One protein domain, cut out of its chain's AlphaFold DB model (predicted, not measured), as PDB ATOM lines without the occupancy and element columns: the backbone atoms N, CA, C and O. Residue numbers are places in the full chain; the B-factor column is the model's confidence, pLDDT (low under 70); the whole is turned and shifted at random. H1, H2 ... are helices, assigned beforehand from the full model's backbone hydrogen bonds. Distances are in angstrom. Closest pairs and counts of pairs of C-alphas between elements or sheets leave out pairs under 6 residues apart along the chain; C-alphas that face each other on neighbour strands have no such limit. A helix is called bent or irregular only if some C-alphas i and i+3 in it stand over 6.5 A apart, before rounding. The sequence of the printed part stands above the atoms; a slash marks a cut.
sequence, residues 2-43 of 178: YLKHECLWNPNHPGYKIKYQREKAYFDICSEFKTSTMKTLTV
ATOM      1  N   TYR A   2      87.830  86.282  96.175       91.06
ATOM      2  CA  TYR A   2      87.064  86.927  95.085       91.06
ATOM      3  C   TYR A   2      87.034  86.172  93.737       91.06
ATOM      4  O   TYR A   2      85.964  85.981  93.168       91.06
ATOM      5  N   LEU A   3      88.177  85.662  93.260       93.69
ATOM      6  CA  LEU A   3      88.266  84.954  91.970       93.69
ATOM      7  C   LEU A   3      87.408  83.678  91.887       93.69
ATOM      8  O   LEU A   3      87.050  83.274  90.788       93.69
ATOM      9  N   LYS A   4      87.033  83.074  93.027       93.38
ATOM     10  CA  LYS A   4      86.174  81.876  93.075       93.38
ATOM     11  C   LYS A   4      84.731  82.166  92.635       93.38
ATOM     12  O   LYS A   4      84.008  81.244  92.277       93.38
ATOM     13  N   HIS A   5      84.303  83.428  92.680       95.62
ATOM     14  CA  HIS A   5      82.935  83.832  92.370       95.62
ATOM     15  C   HIS A   5      82.876  84.517  91.001       95.62
ATOM     16  O   HIS A   5      82.914  85.743  90.900       95.62
ATOM     17  N   GLU A   6      82.757  83.723  89.935       96.69
ATOM     18  CA  GLU A   6      82.712  84.224  88.551       96.69
ATOM     19  C   GLU A   6      81.595  85.247  88.307       96.69
ATOM     20  O   GLU A   6      81.769  86.177  87.524       96.69
ATOM     21  N   CYS A   7      80.471  85.141  89.025       96.44
ATOM     22  CA  CYS A   7      79.369  86.103  88.943       96.44
ATOM     23  C   CYS A   7      79.760  87.541  89.323       96.44
ATOM     24  O   CYS A   7      78.991  88.459  89.050       96.44
ATOM     25  N   LEU A   8      80.924  87.759  89.939       96.56
ATOM     26  CA  LEU A   8      81.400  89.091  90.301       96.56
ATOM     27  C   LEU A   8      82.255  89.753  89.217       96.56
ATOM     28  O   LEU A   8      82.325  90.979  89.192       96.56
ATOM     29  N   TRP A   9      82.884  88.979  88.328       96.38
ATOM     30  CA  TRP A   9      83.895  89.504  87.402       96.38
ATOM     31  C   TRP A   9      83.755  89.021  85.955       96.38
ATOM     32  O   TRP A   9      84.285  89.676  85.063       96.38
ATOM     33  N   ASN A  10      83.043  87.921  85.693       96.12
ATOM     34  CA  ASN A  10      82.817  87.387  84.351       96.12
ATOM     35  C   ASN A  10      81.475  87.901  83.790       96.12
ATOM     36  O   ASN A  10      80.422  87.408  84.204       96.12
ATOM     37  N   PRO A  11      81.464  88.826  82.807       95.00
ATOM     38  CA  PRO A  11      80.227  89.387  82.256       95.00
ATOM     39  C   PRO A  11      79.350  88.365  81.526       95.00
ATOM     40  O   PRO A  11      78.145  88.584  81.372       95.00
ATOM     41  N   ASN A  12      79.952  87.259  81.080       96.50
ATOM     42  CA  ASN A  12      79.263  86.171  80.392       96.50
ATOM     43  C   ASN A  12      78.638  85.167  81.371       96.50
ATOM     44  O   ASN A  12      77.848  84.321  80.954       96.50
ATOM     45  N   HIS A  13      78.961  85.247  82.667       95.75
ATOM     46  CA  HIS A  13      78.376  84.369  83.671       95.75
ATOM     47  C   HIS A  13      76.887  84.719  83.871       95.75
ATOM     48  O   HIS A  13      76.556  85.891  84.082       95.75
ATOM     49  N   PRO A  14      75.959  83.741  83.886       95.19
ATOM     50  CA  PRO A  14      74.517  84.005  84.001       95.19
ATOM     51  C   PRO A  14      74.156  84.774  85.282       95.19
ATOM     52  O   PRO A  14      73.256  85.611  85.295       95.19
ATOM     53  N   GLY A  15      74.917  84.548  86.351       94.00
ATOM     54  CA  GLY A  15      74.802  85.256  87.625       94.00
ATOM     55  C   GLY A  15      75.282  86.704  87.647       94.00
ATOM     56  O   GLY A  15      74.969  87.413  88.599       94.00
ATOM     57  N   TYR A  16      76.018  87.168  86.633       95.56
ATOM     58  CA  TYR A  16      76.636  88.499  86.647       95.56
ATOM     59  C   TYR A  16      75.610  89.636  86.627       95.56
ATOM     60  O   TYR A  16      75.776  90.666  87.280       95.56
ATOM     61  N   LYS A  17      74.496  89.438  85.918       95.12
ATOM     62  CA  LYS A  17      73.395  90.413  85.862       95.12
ATOM     63  C   LYS A  17      72.396  90.251  87.011       95.12
ATOM     64  O   LYS A  17      71.534  91.106  87.197       95.12
ATOM     65  N   ILE A  18      72.503  89.178  87.794       97.19
ATOM     66  CA  ILE A  18      71.547  88.848  88.851       97.19
ATOM     67  C   ILE A  18      72.064  89.415  90.174       97.19
ATOM     68  O   ILE A  18      72.983  88.872  90.785       97.19
ATOM     69  N   LYS A  19      71.440  90.505  90.643       95.19
ATOM     70  CA  LYS A  19      71.813  91.204  91.887       95.19
ATOM     71  C   LYS A  19      71.961  90.248  93.076       95.19
ATOM     72  O   LYS A  19      73.016  90.236  93.698       95.19
ATOM     73  N   TYR A  20      70.963  89.392  93.302       97.25
ATOM     74  CA  TYR A  20      70.968  88.413  94.393       97.25
ATOM     75  C   TYR A  20      72.186  87.472  94.362       97.25
ATOM     76  O   TYR A  20      72.784  87.198  95.399       97.25
ATOM     77  N   GLN A  21      72.601  87.000  93.178       95.75
ATOM     78  CA  GLN A  21      73.760  86.105  93.072       95.75
ATOM     79  C   GLN A  21      75.073  86.824  93.387       95.75
ATOM     80  O   GLN A  21      75.961  86.229  93.997       95.75
ATOM     81  N   ARG A  22      75.191  88.100  93.007       96.81
ATOM     82  CA  ARG A  22      76.359  88.920  93.355       96.81
ATOM     83  C   ARG A  22      76.409  89.222  94.848       96.81
ATOM     84  O   ARG A  22      77.458  89.064  95.458       96.81
ATOM     85  N   GLU A  23      75.284  89.598  95.451       95.50
ATOM     86  CA  GLU A  23      75.193  89.852  96.897       95.50
ATOM     87  C   GLU A  23      75.550  88.614  97.716       95.50
ATOM     88  O   GLU A  23      76.344  88.709  98.652       95.50
ATOM     89  N   LYS A  24      75.042  87.444  97.317       96.50
ATOM     90  CA  LYS A  24      75.411  86.171  97.938       96.50
ATOM     91  C   LYS A  24      76.921  85.920  97.861       96.50
ATOM     92  O   LYS A  24      77.532  85.603  98.872       96.50
ATOM     93  N   ALA A  25      77.535  86.132  96.698       96.69
ATOM     94  CA  ALA A  25      78.979  85.974  96.538       96.69
ATOM     95  C   ALA A  25      79.793  86.955  97.403       96.69
ATOM     96  O   ALA A  25      80.786  86.558  98.007       96.69
ATOM     97  N   TYR A  26      79.369  88.219  97.517       95.12
ATOM     98  CA  TYR A  26      80.006  89.169  98.435       95.12
ATOM     99  C   TYR A  26      79.872  88.740  99.897       95.12
ATOM    100  O   TYR A  26      80.841  88.830 100.651       95.12
ATOM    101  N   PHE A  27      78.696  88.254 100.294       95.00
ATOM    102  CA  PHE A  27      78.469  87.736 101.638       95.00
ATOM    103  C   PHE A  27      79.387  86.545 101.946       95.00
ATOM    104  O   PHE A  27      80.038  86.538 102.991       95.00
ATOM    105  N   ASP A  28      79.502  85.597 101.015       95.31
ATOM    106  CA  ASP A  28      80.375  84.427 101.142       95.31
ATOM    107  C   ASP A  28      81.847  84.844 101.305       95.31
ATOM    108  O   ASP A  28      82.520  84.378 102.225       95.31
ATOM    109  N   ILE A  29      82.329  85.795 100.493       94.88
ATOM    110  CA  ILE A  29      83.695  86.338 100.598       94.88
ATOM    111  C   ILE A  29      83.921  87.009 101.956       94.88
ATOM    112  O   ILE A  29      84.943  86.771 102.601       94.88
ATOM    113  N   CYS A  30      82.983  87.847 102.404       90.62
ATOM    114  CA  CYS A  30      83.069  88.516 103.702       90.62
ATOM    115  C   CYS A  30      83.074  87.509 104.859       90.62
ATOM    116  O   CYS A  30      83.788  87.711 105.841       90.62
ATOM    117  N   SER A  31      82.293  86.434 104.749       91.75
ATOM    118  CA  SER A  31      82.255  85.349 105.727       91.75
ATOM    119  C   SER A  31      83.586  84.586 105.769       91.75
ATOM    120  O   SER A  31      84.212  84.511 106.825       91.75
ATOM    121  N   GLU A  32      84.087  84.125 104.614       92.75
ATOM    122  CA  GLU A  32      85.367  83.402 104.487       92.75
ATOM    123  C   GLU A  32      86.541  84.247 105.012       92.75
ATOM    124  O   GLU A  32      87.422  83.747 105.723       92.75
ATOM    125  N   PHE A  33      86.530  85.551 104.721       93.19
ATOM    126  CA  PHE A  33      87.537  86.491 105.201       93.19
ATOM    127  C   PHE A  33      87.518  86.634 106.728       93.19
ATOM    128  O   PHE A  33      88.579  86.566 107.357       93.19
ATOM    129  N   LYS A  34      86.329  86.785 107.332       90.06
ATOM    130  CA  LYS A  34      86.163  86.866 108.794       90.06
ATOM    131  C   LYS A  34      86.670  85.601 109.476       90.06
ATOM    132  O   LYS A  34      87.428  85.702 110.438       90.06
ATOM    133  N   THR A  35      86.313  84.427 108.956       89.00
ATOM    134  CA  THR A  35      86.778  83.142 109.497       89.00
ATOM    135  C   THR A  35      88.297  83.000 109.393       89.00
ATOM    136  O   THR A  35      88.924  82.520 110.332       89.00
ATOM    137  N   SER A  36      88.901  83.449 108.290       90.31
ATOM    138  CA  SER A  36      90.341  83.270 108.049       90.31
ATOM    139  C   SER A  36      91.226  84.256 108.814       90.31
ATOM    140  O   SER A  36      92.362  83.930 109.142       90.31
ATOM    141  N   THR A  37      90.746  85.476 109.074       89.44
ATOM    142  CA  THR A  37      91.576  86.559 109.639       89.44
ATOM    143  C   THR A  37      91.160  87.007 111.035       89.44
ATOM    144  O   THR A  37      91.866  87.812 111.640       89.44
ATOM    145  N   MET A  38      90.010  86.538 111.537       84.31
ATOM    146  CA  MET A  38      89.350  87.046 112.750       84.31
ATOM    147  C   MET A  38      89.109  88.567 112.749       84.31
ATOM    148  O   MET A  38      88.842  89.161 113.792       84.31
ATOM    149  N   LYS A  39      89.178  89.219 111.580       75.12
ATOM    150  CA  LYS A  39      88.927  90.653 111.418       75.12
ATOM    151  C   LYS A  39      87.583  90.878 110.734       75.12
ATOM    152  O   LYS A  39      87.301  90.329 109.670       75.12
ATOM    153  N   THR A  40      86.761  91.728 111.342       75.38
ATOM    154  CA  THR A  40      85.467  92.144 110.792       75.38
ATOM    155  C   THR A  40      85.668  93.326 109.850       75.38
ATOM    156  O   THR A  40      86.088  94.394 110.279       75.38
ATOM    157  N   LEU A  41      85.353  93.145 108.565       66.88
ATOM    158  CA  LEU A  41      85.206  94.249 107.615       66.88
ATOM    159  C   LEU A  41      83.833  94.898 107.833       66.88
ATOM    160  O   LEU A  41      82.815  94.358 107.397       66.88
ATOM    161  N   THR A  42      83.795  96.021 108.544       69.75
ATOM    162  CA  THR A  42      82.643  96.932 108.588       69.75
ATOM    163  C   THR A  42      82.908  98.082 107.624       69.75
ATOM    164  O   THR A  42      83.940  98.744 107.712       69.75
ATOM    165  N   VAL A  43      81.994  98.305 106.679       59.84
ATOM    166  CA  VAL A  43      82.010  99.511 105.841       59.84
ATOM    167  C   VAL A  43      81.607 100.685 106.740       59.84
ATOM    168  O   VAL A  43      80.575 100.570 107.400       59.84
TER     169      VAL A  43
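What this domain is: This is residues 2 to 43 of the 178 residues of the protein "MADF domain-containing protein" of Danaus plexippus plexippus (UniProt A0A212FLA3). Picture a hook: one long helix, H2, is the shaft, the short helix H1 and the loop of the later residues before it, 7 to 13, make the curve at its first end, and the first residues, 2 to 5, lie off to one side of the middle of H2. Past the far end of H2, the tail of residues 38 to 43 folds back. The printed part has 42 residues with two named helices, H1 then H2, and no named strand; the class is all helix. It is only just loose, close to compact, with a radius of gyration of the C-alphas of 11.3 A, and only just elongated, with spans of 34 by 17 by 12 A.

Where its parts are: Start at C-alpha 2, at (87.064, 86.927, 95.085); residues 2 to 13 hold no named element. Find C-alpha 14 at (74.517, 84.005, 84.001), where H1 begins; it covers residues 14 to 17. H1 is irregular, but only just: C-alphas 14 and 17 are 6.8 A apart, against about 5 A in a regular helix. H2, residues 19 to 37, runs 27.0 A from C-alpha 19 at (71.813, 91.204, 91.887) to C-alpha 37 at (91.576, 86.559, 109.639).

How they stand to each other: Look at the tight link of one residue, Ile 18, between H1 and H2. The two helices touch only at the corner by this link, and only just, with 3 pairs of C-alphas within 8 A. Their closest C-alphas are those of Gly 15 and Gln 21, 5.6 A apart, and H2 touches H1 with residues 21 to 22 alone. In H2 every O i to N i+4 pair is within hydrogen-bond range; H1 is too short for such a pair, and its one O i to N i+3 pair is not within range.

The domain as a whole: The C-alphas of Asn 12 and Met 38 are the two farthest apart, at 33.9 A. The printed part has no cut. Its mean pLDDT is 91.3, and residues 41 to 43 are under 70.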